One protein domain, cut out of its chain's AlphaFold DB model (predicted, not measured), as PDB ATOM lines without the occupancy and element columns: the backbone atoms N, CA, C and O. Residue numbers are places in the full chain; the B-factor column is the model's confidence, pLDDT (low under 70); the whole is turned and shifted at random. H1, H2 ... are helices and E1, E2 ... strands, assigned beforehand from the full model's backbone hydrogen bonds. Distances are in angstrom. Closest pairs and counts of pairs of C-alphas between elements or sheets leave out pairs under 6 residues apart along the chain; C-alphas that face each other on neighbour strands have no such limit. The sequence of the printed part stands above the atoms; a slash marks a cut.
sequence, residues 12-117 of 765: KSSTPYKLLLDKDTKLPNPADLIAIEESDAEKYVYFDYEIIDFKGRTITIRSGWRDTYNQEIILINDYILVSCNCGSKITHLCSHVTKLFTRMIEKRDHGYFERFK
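What this domain is: This is residues 12 to 117 of the 765 residues of the protein "SNF2 family N-terminal domain-containing protein" of Pedobacter hartonius (UniProt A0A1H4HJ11). A strongly twisted five-stranded sheet has one helix, H1, across one face; residues 21 to 47 run past that helix from edge strand E1 to edge strand E2. The printed part has 106 residues, under half in named elements, E1 to E5 then H1; the antiparallel sheet runs E1 E5 E4 E3 E2. The class is mixed; the whole is compact, radius of gyration of the C-alphas 13.0 A, spans 36 by 25 by 25 A.

Where its parts are: Find C-alpha 17 at (-52.937, -39.525, 21.419), where E1, residues 17 to 20, 10.1 A, begins. Next come E2, 48 to 55, 21.8 A; E3, 58 to 64, 19.3 A; E4, 68 to 75, 21.9 A; E5, 79 to 84, 16.8 A. H1, 95 to 106, 16.0 A, ends at (-47.954, -20.667, 12.700).

How they stand to each other: E2 E3 E4 E5 form a meander, three antiparallel hairpins in a row; look for N 50 and O 62, N 61 and O 71, N 74 and O 81, each 2.8 A apart. E1 neighbours E5, N 19 and O 80 at 2.9 A. In two layers, helix on sheet, H1 has height 9.0 A and runs across E3, at 76 degrees on the local plane; C-alphas Val 97 and Cys 84 of E5 are closest, 7.0 A. Every O i to N i+4 pair in H1 is within hydrogen-bond range.

The domain as a whole: The farthest C-alphas, Ser 39 and Lys 117, are 37.2 A apart. The printed part has no cut; E1 to E2 is a long link. Low-confidence stretches include residues 34 to 48 and 107 to 117.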
ATOM      1  N   LYS A  12     -45.813 -45.129  24.984       84.81
ATOM      2  CA  LYS A  12     -44.980 -45.027  23.774       84.81
ATOM      3  C   LYS A  12     -45.557 -43.946  22.853       84.81
ATOM      4  O   LYS A  12     -46.779 -43.840  22.723       84.81
ATOM      5  N   SER A  13     -44.699 -43.181  22.184       83.44
ATOM      6  CA  SER A  13     -45.105 -42.185  21.180       83.44
ATOM      7  C   SER A  13     -45.881 -42.794  20.005       83.44
ATOM      8  O   SER A  13     -46.714 -42.113  19.408       83.44
ATOM      9  N   SER A  14     -45.682 -44.088  19.739       85.75
ATOM     10  CA  SER A  14     -46.420 -44.868  18.741       85.75
ATOM     11  C   SER A  14     -47.866 -45.179  19.139       85.75
ATOM     12  O   SER A  14     -48.654 -45.605  18.303       85.75
ATOM     13  N   THR A  15     -48.244 -44.999  20.406       86.31
ATOM     14  CA  THR A  15     -49.641 -45.126  20.839       86.31
ATOM     15  C   THR A  15     -50.411 -43.860  20.431       86.31
ATOM     16  O   THR A  15     -49.905 -42.764  20.680       86.31
ATOM     17  N   PRO A  16     -51.610 -43.948  19.827       87.69
ATOM     18  CA  PRO A  16     -52.359 -42.761  19.419       87.69
ATOM     19  C   PRO A  16     -52.741 -41.861  20.603       87.69
ATOM     20  O   PRO A  16     -53.168 -42.343  21.653       87.69
ATOM     21  N   TYR A  17     -52.609 -40.548  20.427       87.25
ATOM     22  CA  TYR A  17     -52.937 -39.525  21.419       87.25
ATOM     23  C   TYR A  17     -54.014 -38.588  20.901       87.25
ATOM     24  O   TYR A  17     -53.945 -38.118  19.769       87.25
ATOM     25  N   LYS A  18     -55.009 -38.316  21.741       88.81
ATOM     26  CA  LYS A  18     -56.175 -37.514  21.379       88.81
ATOM     27  C   LYS A  18     -55.876 -36.022  21.509       88.81
ATOM     28  O   LYS A  18     -55.567 -35.562  22.602       88.81
ATOM     29  N   LEU A  19     -56.045 -35.280  20.416       86.31
ATOM     30  CA  LEU A  19     -56.016 -33.817  20.386       86.31
ATOM     31  C   LEU A  19     -57.384 -33.287  19.971       86.31
ATOM     32  O   LEU A  19     -57.921 -33.706  18.945       86.31
ATOM     33  N   LEU A  20     -57.954 -32.394  20.775       84.06
ATOM     34  CA  LEU A  20     -59.214 -31.736  20.447       84.06
ATOM     35  C   LEU A  20     -58.975 -30.686  19.366       84.06
ATOM     36  O   LEU A  20     -57.931 -30.039  19.346       84.06
ATOM     37  N   LEU A  21     -59.940 -30.535  18.462       80.31
ATOM     38  CA  LEU A  21     -59.886 -29.505  17.433       80.31
ATOM     39  C   LEU A  21     -60.682 -28.281  17.876       80.31
ATOM     40  O   LEU A  21     -61.800 -28.397  18.379       80.31
ATOM     41  N   ASP A  22     -60.113 -27.106  17.643       78.31
ATOM     42  CA  ASP A  22     -60.818 -25.844  17.794       78.31
ATOM     43  C   ASP A  22     -61.975 -25.738  16.782       78.31
ATOM     44  O   ASP A  22     -61.873 -26.194  15.635       78.31
ATOM     45  N   LYS A  23     -63.105 -25.162  17.209       73.00
ATOM     46  CA  LYS A  23     -64.333 -25.146  16.401       73.00
ATOM     47  C   LYS A  23     -64.211 -24.265  15.160       73.00
ATOM     48  O   LYS A  23     -64.833 -24.621  14.159       73.00
ATOM     49  N   ASP A  24     -63.403 -23.212  15.206       68.81
ATOM     50  CA  ASP A  24     -63.307 -22.215  14.138       68.81
ATOM     51  C   ASP A  24     -62.112 -22.498  13.222       68.81
ATOM     52  O   ASP A  24     -62.237 -22.522  12.000       68.81
ATOM     53  N   THR A  25     -60.950 -22.801  13.799       67.81
ATOM     54  CA  THR A  25     -59.709 -23.040  13.043       67.81
ATOM     55  C   THR A  25     -59.547 -24.485  12.570       67.81
ATOM     56  O   THR A  25     -58.773 -24.739  11.642       67.81
ATOM     57  N   LYS A  26     -60.274 -25.434  13.184       68.94
ATOM     58  CA  LYS A  26     -60.188 -26.888  12.938       68.94
ATOM     59  C   LYS A  26     -58.771 -27.467  13.095       68.94
ATOM     60  O   LYS A  26     -58.478 -28.534  12.552       68.94
ATOM     61  N   LEU A  27     -57.906 -26.784  13.843       73.75
ATOM     62  CA  LEU A  27     -56.568 -27.226  14.243       73.75
ATOM     63  C   LEU A  27     -56.556 -27.574  15.742       73.75
ATOM     64  O   LEU A  27     -57.454 -27.140  16.469       73.75
ATOM     65  N   PRO A  28     -55.570 -28.355  16.228       81.12
ATOM     66  CA  PRO A  28     -55.376 -28.540  17.661       81.12
ATOM     67  C   PRO A  28     -55.214 -27.197  18.370       81.12
ATOM     68  O   PRO A  28     -54.522 -26.312  17.861       81.12
ATOM     69  N   ASN A  29     -55.822 -27.048  19.546       78.94
ATOM     70  CA  ASN A  29     -55.620 -25.844  20.341       78.94
ATOM     71  C   ASN A  29     -54.126 -25.741  20.712       78.94
ATOM     72  O   ASN A  29     -53.572 -26.723  21.213       78.94
ATOM     73  N   PRO A  30     -53.456 -24.589  20.508       76.31
ATOM     74  CA  PRO A  30     -52.066 -24.410  20.927       76.31
ATOM     75  C   PRO A  30     -51.813 -24.788  22.394       76.31
ATOM     76  O   PRO A  30     -50.742 -25.291  22.716       76.31
ATOM     77  N   ALA A  31     -52.806 -24.608  23.273       73.50
ATOM     78  CA  ALA A  31     -52.727 -24.992  24.682       73.50
ATOM     79  C   ALA A  31     -52.654 -26.516  24.912       73.50
ATOM     80  O   ALA A  31     -52.153 -26.949  25.948       73.50
ATOM     81  N   ASP A  32     -53.109 -27.328  23.953       74.94
ATOM     82  CA  ASP A  32     -53.055 -28.795  24.012       74.94
ATOM     83  C   ASP A  32     -51.704 -29.349  23.509       74.94
ATOM     84  O   ASP A  32     -51.409 -30.538  23.674       74.94
ATOM     85  N   LEU A  33     -50.858 -28.499  22.913       75.69
ATOM     86  CA  LEU A  33     -49.548 -28.854  22.357       75.69
ATOM     87  C   LEU A  33     -48.431 -28.812  23.414       75.69
ATOM     88  O   LEU A  33     -47.406 -28.152  23.247       75.69
ATOM     89  N   ILE A  34     -48.610 -29.546  24.511       68.75
ATOM     90  CA  ILE A  34     -47.623 -29.627  25.598       68.75
ATOM     91  C   ILE A  34     -46.563 -30.685  25.247       68.75
ATOM     92  O   ILE A  34     -46.849 -31.887  25.220       68.75
ATOM     93  N   ALA A  35     -45.330 -30.245  24.972       59.88
ATOM     94  CA  ALA A  35     -44.160 -31.122  24.903       59.88
ATOM     95  C   ALA A  35     -43.592 -31.371  26.308       59.88
ATOM     96  O   ALA A  35     -43.608 -30.481  27.155       59.88
ATOM     97  N   ILE A  36     -43.055 -32.567  26.543       57.19
ATOM     98  CA  ILE A  36     -42.180 -32.807  27.698       57.19
ATOM     99  C   ILE A  36     -40.768 -32.415  27.288       57.19
ATOM    100  O   ILE A  36     -40.352 -32.731  26.174       57.19
ATOM    101  N   GLU A  37     -40.084 -31.722  28.194       52.28
ATOM    102  CA  GLU A  37     -38.703 -31.250  28.110       52.28
ATOM    103  C   GLU A  37     -37.740 -32.329  27.575       52.28
ATOM    104  O   GLU A  37     -37.148 -33.104  28.322       52.28
ATOM    105  N   GLU A  38     -37.552 -32.362  26.257       48.22
ATOM    106  CA  GLU A  38     -36.280 -32.745  25.656       48.22
ATOM    107  C   GLU A  38     -35.464 -31.453  25.554       48.22
ATOM    108  O   GLU A  38     -35.896 -30.483  24.927       48.22
ATOM    109  N   SER A  39     -34.300 -31.428  26.201       44.44
ATOM    110  CA  SER A  39     -33.391 -30.287  26.388       44.44
ATOM    111  C   SER A  39     -32.771 -29.700  25.103       44.44
ATOM    112  O   SER A  39     -31.710 -29.093  25.156       44.44
ATOM    113  N   ASP A  40     -33.406 -29.865  23.943       47.91
ATOM    114  CA  ASP A  40     -32.946 -29.365  22.639       47.91
ATOM    115  C   ASP A  40     -34.087 -28.668  21.861       47.91
ATOM    116  O   ASP A  40     -34.220 -28.780  20.634       47.91
ATOM    117  N   ALA A  41     -34.942 -27.917  22.564       47.00
ATOM    118  CA  ALA A  41     -35.987 -27.101  21.939       47.00
ATOM    119  C   ALA A  41     -35.421 -25.975  21.040       47.00
ATOM    120  O   ALA A  41     -36.082 -25.581  20.083       47.00
ATOM    121  N   GLU A  42     -34.179 -25.528  21.264       44.59
ATOM    122  CA  GLU A  42     -33.590 -24.360  20.585       44.59
ATOM    123  C   GLU A  42     -32.860 -24.640  19.252       44.59
ATOM    124  O   GLU A  42     -32.395 -23.705  18.606       44.59
ATOM    125  N   LYS A  43     -32.749 -25.888  18.771       45.81
ATOM    126  CA  LYS A  43     -31.824 -26.203  17.652       45.81
ATOM    127  C   LYS A  43     -32.381 -26.265  16.225       45.81
ATOM    128  O   LYS A  43     -31.608 -26.542  15.312       45.81
ATOM    129  N   TYR A  44     -33.663 -26.011  15.968       50.66
ATOM    130  CA  TYR A  44     -34.232 -26.342  14.647       50.66
ATOM    131  C   TYR A  44     -35.048 -25.202  14.028       50.66
ATOM    132  O   TYR A  44     -36.274 -25.209  14.052       50.66
ATOM    133  N   VAL A  45     -34.345 -24.245  13.413       50.62
ATOM    134  CA  VAL A  45     -34.916 -23.156  12.588       50.62
ATOM    135  C   VAL A  45     -35.549 -23.694  11.282       50.62
ATOM    136  O   VAL A  45     -36.438 -23.071  10.700       50.62
ATOM    137  N   TYR A  46     -35.168 -24.904  10.852       54.53
ATOM    138  CA  TYR A  46     -35.672 -25.574   9.649       54.53
ATOM    139  C   TYR A  46     -36.363 -26.897  10.020       54.53
ATOM    140  O   TYR A  46     -35.703 -27.857  10.406       54.53
ATOM    141  N   PHE A  47     -37.694 -26.944   9.928       63.75
ATOM    142  CA  PHE A  47     -38.506 -28.152  10.129       63.75
ATOM    143  C   PHE A  47     -39.387 -28.366   8.900       63.75
ATOM    144  O   PHE A  47     -40.306 -27.583   8.670       63.75
ATOM    145  N   ASP A  48     -39.140 -29.402   8.111       67.44
ATOM    146  CA  ASP A  48     -39.975 -29.689   6.946       67.44
ATOM    147  C   ASP A  48     -40.800 -30.951   7.168       67.44
ATOM    148  O   ASP A  48     -40.460 -31.829   7.967       67.44
ATOM    149  N   TYR A  49     -41.950 -30.987   6.504       72.75
ATOM    150  CA  TYR A  49     -42.863 -32.111   6.553       72.75
ATOM    151  C   TYR A  49     -43.514 -32.326   5.189       72.75
ATOM    152  O   TYR A  49     -43.740 -31.379   4.437       72.75
ATOM    153  N   GLU A  50     -43.832 -33.580   4.893       72.88
ATOM    154  CA  GLU A  50     -44.499 -34.016   3.671       72.88
ATOM    155  C   GLU A  50     -45.562 -35.059   4.027       72.88
ATOM    156  O   GLU A  50     -45.313 -35.969   4.820       72.88
ATOM    157  N   ILE A  51     -46.763 -34.944   3.455       74.38
ATOM    158  CA  ILE A  51     -47.777 -36.000   3.571       74.38
ATOM    159  C   ILE A  51     -47.417 -37.097   2.569       74.38
ATOM    160  O   ILE A  51     -47.367 -36.843   1.369       74.38
ATOM    161  N   ILE A  52     -47.188 -38.311   3.064       75.44
ATOM    162  CA  ILE A  52     -46.724 -39.447   2.256       75.44
ATOM    163  C   ILE A  52     -47.813 -40.490   1.975       75.44
ATOM    164  O   ILE A  52     -47.669 -41.262   1.033       75.44
ATOM    165  N   ASP A  53     -48.888 -40.536   2.769       71.44
ATOM    166  CA  ASP A  53     -50.000 -41.478   2.565       71.44
ATOM    167  C   ASP A  53     -51.312 -40.947   3.166       71.44
ATOM    168  O   ASP A  53     -51.293 -40.199   4.148       71.44
ATOM    169  N   PHE A  54     -52.449 -41.372   2.611       72.31
ATOM    170  CA  PHE A  54     -53.778 -41.144   3.181       72.31
ATOM    171  C   PHE A  54     -54.689 -42.356   2.946       72.31
ATOM    172  O   PHE A  54     -55.126 -42.602   1.822       72.31
ATOM    173  N   LYS A  55     -55.001 -43.111   4.009       69.62
ATOM    174  CA  LYS A  55     -55.836 -44.326   3.947       69.62
ATOM    175  C   LYS A  55     -56.825 -44.382   5.099       69.62
ATOM    176  O   LYS A  55     -56.433 -44.255   6.255       69.62
ATOM    177  N   GLY A  56     -58.109 -44.595   4.802       65.75
ATOM    178  CA  GLY A  56     -59.136 -44.818   5.827       65.75
ATOM    179  C   GLY A  56     -59.176 -43.732   6.910       65.75
ATOM    180  O   GLY A  56     -59.262 -44.060   8.090       65.75
ATOM    181  N   ARG A  57     -59.073 -42.450   6.517       72.94
ATOM    182  CA  ARG A  57     -58.953 -41.261   7.397       72.94
ATOM    183  C   ARG A  57     -57.626 -41.106   8.153       72.94
ATOM    184  O   ARG A  57     -57.510 -40.190   8.961       72.94
ATOM    185  N   THR A  58     -56.633 -41.950   7.885       80.06
ATOM    186  CA  THR A  58     -55.287 -41.858   8.467       80.06
ATOM    187  C   THR A  58     -54.355 -41.149   7.493       80.06
ATOM    188  O   THR A  58     -54.081 -41.674   6.417       80.06
ATOM    189  N   ILE A  59     -53.878 -39.961   7.858       78.75
ATOM    190  CA  ILE A  59     -52.819 -39.231   7.153       78.75
ATOM    191  C   ILE A  59     -51.479 -39.674   7.732       78.75
ATOM    192  O   ILE A  59     -51.274 -39.560   8.937       78.75
ATOM    193  N   THR A  60     -50.548 -40.110   6.889       84.25
ATOM    194  CA  THR A  60     -49.158 -40.325   7.305       84.25
ATOM    195  C   THR A  60     -48.319 -39.131   6.876       84.25
ATOM    196  O   THR A  60     -48.183 -38.855   5.684       84.25
ATOM    197  N   ILE A  61     -47.753 -38.419   7.846       83.00
ATOM    198  CA  ILE A  61     -46.864 -37.277   7.636       83.00
ATOM    199  C   ILE A  61     -45.441 -37.696   7.965       83.00
ATOM    200  O   ILE A  61     -45.167 -38.176   9.062       83.00
ATOM    201  N   ARG A  62     -44.524 -37.491   7.027       84.12
ATOM    202  CA  ARG A  62     -43.090 -37.590   7.268       84.12
ATOM    203  C   ARG A  62     -42.577 -36.216   7.667       84.12
ATOM    204  O   ARG A  62     -42.736 -35.278   6.895       84.12
ATOM    205  N   SER A  63     -41.963 -36.077   8.836       80.69
ATOM    206  CA  SER A  63     -41.368 -34.809   9.272       80.69
ATOM    207  C   SER A  63     -39.987 -34.996   9.895       80.69
ATOM    208  O   SER A  63     -39.690 -36.048  10.464       80.69
ATOM    209  N   GLY A  64     -39.113 -33.999   9.740       71.00
ATOM    210  CA  GLY A  64     -37.733 -34.094  10.214       71.00
ATOM    211  C   GLY A  64     -36.789 -33.029   9.657       71.00
ATOM    212  O   GLY A  64     -37.172 -32.190   8.846       71.00
ATOM    213  N   TRP A  65     -35.535 -33.081  10.113       61.06
ATOM    214  CA  TRP A  65     -34.434 -32.241   9.609       61.06
ATOM    215  C   TRP A  65     -33.180 -33.066   9.282       61.06
ATOM    216  O   TRP A  65     -32.588 -32.872   8.227       61.06
ATOM    217  N   ARG A  66     -32.804 -34.018  10.157       59.69
ATOM    218  CA  ARG A  66     -31.734 -35.016   9.921       59.69
ATOM    219  C   ARG A  66     -32.283 -36.437   9.842       59.69
ATOM    220  O   ARG A  66     -32.037 -37.128   8.863       59.69
ATOM    221  N   ASP A  67     -33.078 -36.816  10.836       68.94
ATOM    222  CA  ASP A  67     -33.849 -38.056  10.846       68.94
ATOM    223  C   ASP A  67     -35.307 -37.755  10.493       68.94
ATOM    224  O   ASP A  67     -35.847 -36.717  10.894       68.94
ATOM    225  N   THR A  68     -35.941 -38.647   9.733       78.94
ATOM    226  CA  THR A  68     -37.349 -38.521   9.342       78.94
ATOM    227  C   THR A  68     -38.227 -39.434  10.179       78.94
ATOM    228  O   THR A  68     -37.994 -40.643  10.234       78.94
ATOM    229  N   TYR A  69     -39.285 -38.874  10.751       84.62
ATOM    230  CA  TYR A  69     -40.262 -39.601  11.547       84.62
ATOM    231  C   TYR A  69     -41.607 -39.614  10.835       84.62
ATOM    232  O   TYR A  69     -42.058 -38.587  10.328       84.62
ATOM    233  N   ASN A  70     -42.256 -40.774  10.824       86.94
ATOM    234  CA  ASN A  70     -43.619 -40.907  10.336       86.94
ATOM    235  C   ASN A  70     -44.583 -40.675  11.502       86.94
ATOM    236  O   ASN A  70     -44.448 -41.259  12.584       86.94
ATOM    237  N   GLN A  71     -45.547 -39.800  11.264       88.62
ATOM    238  CA  GLN A  71     -46.605 -39.429  12.184       88.62
ATOM    239  C   GLN A  71     -47.933 -39.802  11.547       88.62
ATOM    240  O   GLN A  71     -48.234 -39.340  10.448       88.62
ATOM    241  N   GLU A  72     -48.715 -40.642  12.212       88.25
ATOM    242  CA  GLU A  72     -50.043 -41.012  11.729       88.25
ATOM    243  C   GLU A  72     -51.080 -40.139  12.423       88.25
ATOM    244  O   GLU A  72     -51.107 -40.053  13.651       88.25
ATOM    245  N   ILE A  73     -51.928 -39.485  11.636       86.81
ATOM    246  CA  ILE A  73     -53.003 -38.612  12.098       86.81
ATOM    247  C   ILE A  73     -54.325 -39.202  11.621       86.81
ATOM    248  O   ILE A  73     -54.635 -39.170  10.433       86.81
ATOM    249  N   ILE A  74     -55.126 -39.714  12.547       85.06
ATOM    250  CA  ILE A  74     -56.464 -40.233  12.270       85.06
ATOM    251  C   ILE A  74     -57.466 -39.095  12.450       85.06
ATOM    252  O   ILE A  74     -57.605 -38.544  13.548       85.06
ATOM    253  N   LEU A  75     -58.167 -38.749  11.371       79.81
ATOM    254  CA  LEU A  75     -59.148 -37.670  11.346       79.81
ATOM    255  C   LEU A  75     -60.500 -38.127  11.898       79.81
ATOM    256  O   LEU A  75     -61.136 -39.036  11.359       79.81
ATOM    257  N   ILE A  76     -60.961 -37.454  12.952       78.75
ATOM    258  CA  ILE A  76     -62.291 -37.627  13.546       78.75
ATOM    259  C   ILE A  76     -62.971 -36.243  13.599       78.75
ATOM    260  O   ILE A  76     -62.333 -35.206  13.390       78.75
ATOM    261  N   ASN A  77     -64.296 -36.207  13.768       73.19
ATOM    262  CA  ASN A  77     -65.088 -34.979  13.633       73.19
ATOM    263  C   ASN A  77     -64.576 -33.854  14.546       73.19
ATOM    264  O   ASN A  77     -64.179 -32.804  14.039       73.19
ATOM    265  N   ASP A  78     -64.482 -34.127  15.849       78.81
ATOM    266  CA  ASP A  78     -64.175 -33.117  16.876       78.81
ATOM    267  C   ASP A  78     -62.761 -33.248  17.466       78.81
ATOM    268  O   ASP A  78     -62.353 -32.478  18.337       78.81
ATOM    269  N   TYR A  79     -62.005 -34.256  17.034       84.56
ATOM    270  CA  TYR A  79     -60.659 -34.531  17.525       84.56
ATOM    271  C   TYR A  79     -59.835 -35.277  16.479       84.56
ATOM    272  O   TYR A  79     -60.369 -35.818  15.514       84.56
ATOM    273  N   ILE A  80     -58.528 -35.336  16.688       86.81
ATOM    274  CA  ILE A  80     -57.621 -36.196  15.931       86.81
ATOM    275  C   ILE A  80     -56.904 -37.142  16.883       86.81
ATOM    276  O   ILE A  80     -56.696 -36.821  18.057       86.81
ATOM    277  N   LEU A  81     -56.534 -38.314  16.381       88.50
ATOM    278  CA  LEU A  81     -55.590 -39.186  17.068       88.50
ATOM    279  C   LEU A  81     -54.250 -39.083  16.357       88.50
ATOM    280  O   LEU A  81     -54.198 -39.293  15.151       88.50
ATOM    281  N   VAL A  82     -53.185 -38.775  17.090       89.06
ATOM    282  CA  VAL A  82     -51.835 -38.689  16.529       89.06
ATOM    283  C   VAL A  82     -50.887 -39.683  17.186       89.06
ATOM    284  O   VAL A  82     -50.822 -39.779  18.413       89.06
ATOM    285  N   SER A  83     -50.129 -40.413  16.378       90.31
ATOM    286  CA  SER A  83     -49.023 -41.266  16.814       90.31
ATOM    287  C   SER A  83     -47.738 -40.874  16.078       90.31
ATOM    288  O   SER A  83     -47.777 -40.232  15.031       90.31
ATOM    289  N   CYS A  84     -46.577 -41.220  16.636       88.25
ATOM    290  CA  CYS A  84     -45.280 -41.007  15.995       88.25
ATOM    291  C   CYS A  84     -44.373 -42.217  16.203       88.25
ATOM    292  O   CYS A  84     -44.302 -42.771  17.299       88.25
ATOM    293  N   ASN A  85     -43.635 -42.607  15.168       89.75
ATOM    294  CA  ASN A  85     -42.743 -43.764  15.212       89.75
ATOM    295  C   ASN A  85     -41.379 -43.505  15.893       89.75
ATOM    296  O   ASN A  85     -40.509 -44.366  15.827       89.75
ATOM    297  N   CYS A  86     -41.178 -42.368  16.573       84.00
ATOM    298  CA  CYS A  86     -39.884 -42.007  17.178       84.00
ATOM    299  C   CYS A  86     -39.468 -42.858  18.395       84.00
ATOM    300  O   CYS A  86     -38.351 -42.729  18.880       84.00
ATOM    301  N   GLY A  87     -40.359 -43.699  18.932       80.12
ATOM    302  CA  GLY A  87     -40.046 -44.627  20.028       80.12
ATOM    303  C   GLY A  87     -39.940 -44.014  21.435       80.12
ATOM    304  O   GLY A  87     -39.810 -44.769  22.401       80.12
ATOM    305  N   SER A  88     -40.041 -42.687  21.583       82.56
ATOM    306  CA  SER A  88     -39.970 -41.987  22.876       82.56
ATOM    307  C   SER A  88     -41.051 -42.453  23.866       82.56
ATOM    308  O   SER A  88     -42.205 -42.687  23.491       82.56
ATOM    309  N   LYS A  89     -40.698 -42.551  25.156       82.38
ATOM    310  CA  LYS A  89     -41.648 -42.768  26.262       82.38
ATOM    311  C   LYS A  89     -42.046 -41.414  26.852       82.38
ATOM    312  O   LYS A  89     -41.200 -40.728  27.409       82.38
ATOM    313  N   ILE A  90     -43.312 -41.038  26.717       80.56
ATOM    314  CA  ILE A  90     -43.825 -39.687  26.995       80.56
ATOM    315  C   ILE A  90     -45.155 -39.756  27.752       80.56
ATOM    316  O   ILE A  90     -45.867 -40.750  27.650       80.56
ATOM    317  N   THR A  91     -45.519 -38.711  28.494       72.62
ATOM    318  CA  THR A  91     -46.858 -38.537  29.096       72.62
ATOM    319  C   THR A  91     -47.839 -37.798  28.168       72.62
ATOM    320  O   THR A  91     -49.022 -38.133  28.159       72.62
ATOM    321  N   HIS A  92     -47.356 -36.868  27.329       78.25
ATOM    322  CA  HIS A  92     -48.153 -36.065  26.380       78.25
ATOM    323  C   HIS A  92     -47.709 -36.277  24.923       78.25
ATOM    324  O   HIS A  92     -47.755 -37.415  24.460       78.25
ATOM    325  N   LEU A  93     -47.321 -35.236  24.175       83.06
ATOM    326  CA  LEU A  93     -46.843 -35.329  22.787       83.06
ATOM    327  C   LEU A  93     -45.309 -35.398  22.720       83.06
ATOM    328  O   LEU A  93     -44.617 -34.849  23.575       83.06
ATOM    329  N   CYS A  94     -44.768 -36.080  21.703       84.38
ATOM    330  CA  CYS A  94     -43.329 -36.025  21.426       84.38
ATOM    331  C   CYS A  94     -42.977 -34.698  20.746       84.38
ATOM    332  O   CYS A  94     -43.818 -34.112  20.058       84.38
ATOM    333  N   SER A  95     -41.719 -34.275  20.871       79.88
ATOM    334  CA  SER A  95     -41.204 -33.035  20.279       79.88
ATOM    335  C   SER A  95     -41.461 -32.943  18.765       79.88
ATOM    336  O   SER A  95     -41.774 -31.863  18.266       79.88
ATOM    337  N   HIS A  96     -41.433 -34.067  18.038       82.25
ATOM    338  CA  HIS A  96     -41.737 -34.124  16.602       82.25
ATOM    339  C   HIS A  96     -43.193 -33.766  16.271       82.25
ATOM    340  O   HIS A  96     -43.443 -33.012  15.331       82.25
ATOM    341  N   VAL A  97     -44.153 -34.295  17.037       83.56
ATOM    342  CA  VAL A  97     -45.589 -34.044  16.819       83.56
ATOM    343  C   VAL A  97     -45.950 -32.627  17.246       83.56
ATOM    344  O   VAL A  97     -46.664 -31.939  16.521       83.56
ATOM    345  N   THR A  98     -45.418 -32.168  18.383       83.19
ATOM    346  CA  THR A  98     -45.608 -30.790  18.846       83.19
ATOM    347  C   THR A  98     -45.104 -29.803  17.795       83.19
ATOM    348  O   THR A  98     -45.868 -28.952  17.360       83.19
ATOM    349  N   LYS A  99     -43.872 -29.970  17.291       79.12
ATOM    350  CA  LYS A  99     -43.295 -29.086  16.261       79.12
ATOM    351  C   LYS A  99     -44.060 -29.118  14.939       79.12
ATOM    352  O   LYS A  99     -44.246 -28.057  14.342       79.12
ATOM    353  N   LEU A 100     -44.521 -30.294  14.496       80.56
ATOM    354  CA  LEU A 100     -45.374 -30.404  13.311       80.56
ATOM    355  C   LEU A 100     -46.608 -29.507  13.460       80.56
ATOM    356  O   LEU A 100     -46.833 -28.638  12.619       80.56
ATOM    357  N   PHE A 101     -47.381 -29.686  14.534       80.19
ATOM    358  CA  PHE A 101     -48.617 -28.927  14.720       80.19
ATOM    359  C   PHE A 101     -48.366 -27.449  15.018       80.19
ATOM    360  O   PHE A 101     -49.084 -26.617  14.473       80.19
ATOM    361  N   THR A 102     -47.321 -27.093  15.772       79.19
ATOM    362  CA  THR A 102     -46.912 -25.692  15.961       79.19
ATOM    363  C   THR A 102     -46.642 -25.021  14.614       79.19
ATOM    364  O   THR A 102     -47.198 -23.964  14.337       79.19
ATOM    365  N   ARG A 103     -45.889 -25.670  13.717       74.69
ATOM    366  CA  ARG A 103     -45.583 -25.117  12.389       74.69
ATOM    367  C   ARG A 103     -46.792 -25.083  11.453       74.69
ATOM    368  O   ARG A 103     -46.866 -24.206  10.594       74.69
ATOM    369  N   MET A 104     -47.733 -26.018  11.591       74.06
ATOM    370  CA  MET A 104     -49.017 -25.969  10.878       74.06
ATOM    371  C   MET A 104     -49.892 -24.802  11.363       74.06
ATOM    372  O   MET A 104     -50.516 -24.140  10.540       74.06
ATOM    373  N   ILE A 105     -49.893 -24.510  12.668       75.12
ATOM    374  CA  ILE A 105     -50.644 -23.397  13.271       75.12
ATOM    375  C   ILE A 105     -50.013 -22.038  12.926       75.12
ATOM    376  O   ILE A 105     -50.724 -21.111  12.540       75.12
ATOM    377  N   GLU A 106     -48.685 -21.907  13.012       70.00
ATOM    378  CA  GLU A 106     -47.954 -20.667  12.700       70.00
ATOM    379  C   GLU A 106     -48.117 -20.225  11.241       70.00
ATOM    380  O   GLU A 106     -48.175 -19.028  10.962       70.00
ATOM    381  N   LYS A 107     -48.226 -21.178  10.306       64.56
ATOM    382  CA  LYS A 107     -48.419 -20.895   8.875       64.56
ATOM    383  C   LYS A 107     -49.844 -20.434   8.507       64.56
ATOM    384  O   LYS A 107     -50.052 -20.120   7.345       64.56
ATOM    385  N   ARG A 108     -50.773 -20.342   9.473       54.97
ATOM    386  CA  ARG A 108     -52.118 -19.728   9.376       54.97
ATOM    387  C   ARG A 108     -52.890 -19.972   8.063       54.97
ATOM    388  O   ARG A 108     -53.423 -19.026   7.495       54.97
ATOM    389  N   ASP A 109     -53.058 -21.228   7.659       52.91
ATOM    390  CA  ASP A 109     -54.130 -21.598   6.720       52.91
ATOM    391  C   ASP A 109     -55.226 -22.357   7.480       52.91
ATOM    392  O   ASP A 109     -55.029 -23.473   7.972       52.91
ATOM    393  N   HIS A 110     -56.387 -21.719   7.637       54.31
ATOM    394  CA  HIS A 110     -57.563 -22.319   8.267       54.31
ATOM    395  C   HIS A 110     -58.049 -23.529   7.446       54.31
ATOM    396  O   HIS A 110     -58.062 -23.487   6.219       54.31
ATOM    397  N   GLY A 111     -58.477 -24.611   8.108       55.97
ATOM    398  CA  GLY A 111     -59.138 -25.726   7.414       55.97
ATOM    399  C   GLY A 111     -58.218 -26.748   6.728       55.97
ATOM    400  O   GLY A 111     -58.662 -27.463   5.829       55.97
ATOM    401  N   TYR A 112     -56.966 -26.905   7.178       63.19
ATOM    402  CA  TYR A 112     -56.008 -27.870   6.604       63.19
ATOM    403  C   TYR A 112     -56.569 -29.299   6.451       63.19
ATOM    404  O   TYR A 112     -56.287 -29.983   5.462       63.19
ATOM    405  N   PHE A 113     -57.384 -29.734   7.422       62.31
ATOM    406  CA  PHE A 113     -58.026 -31.050   7.433       62.31
ATOM    407  C   PHE A 113     -59.491 -31.053   6.958       62.31
ATOM    408  O   PHE A 113     -60.065 -32.124   6.780       62.31
ATOM    409  N   GLU A 114     -60.097 -29.879   6.744       59.53
ATOM    410  CA  GLU A 114     -61.498 -29.708   6.307       59.53
ATOM    411  C   GLU A 114     -61.714 -30.289   4.905       59.53
ATOM    412  O   GLU A 114     -62.634 -31.076   4.689       59.53
ATOM    413  N   ARG A 115     -60.757 -30.050   3.995       55.56
ATOM    414  CA  ARG A 115     -60.733 -30.640   2.644       55.56
ATOM    415  C   ARG A 115     -60.787 -32.172   2.616       55.56
ATOM    416  O   ARG A 115     -61.121 -32.729   1.584       55.56
ATOM    417  N   PHE A 116     -60.472 -32.857   3.721       58.91
ATOM    418  CA  PHE A 116     -60.536 -34.320   3.834       58.91
ATOM    419  C   PHE A 116     -61.814 -34.825   4.543       58.91
ATOM    420  O   PHE A 116     -61.963 -36.033   4.730       58.91
ATOM    421  N   LYS A 117     -62.732 -33.930   4.951       55.28
ATOM    422  CA  LYS A 117     -63.990 -34.250   5.659       55.28
ATOM    423  C   LYS A 117     -65.248 -34.135   4.783       55.28
ATOM    424  O   LYS A 117     -66.208 -34.855   5.042       55.28
TER     425      LYS A 117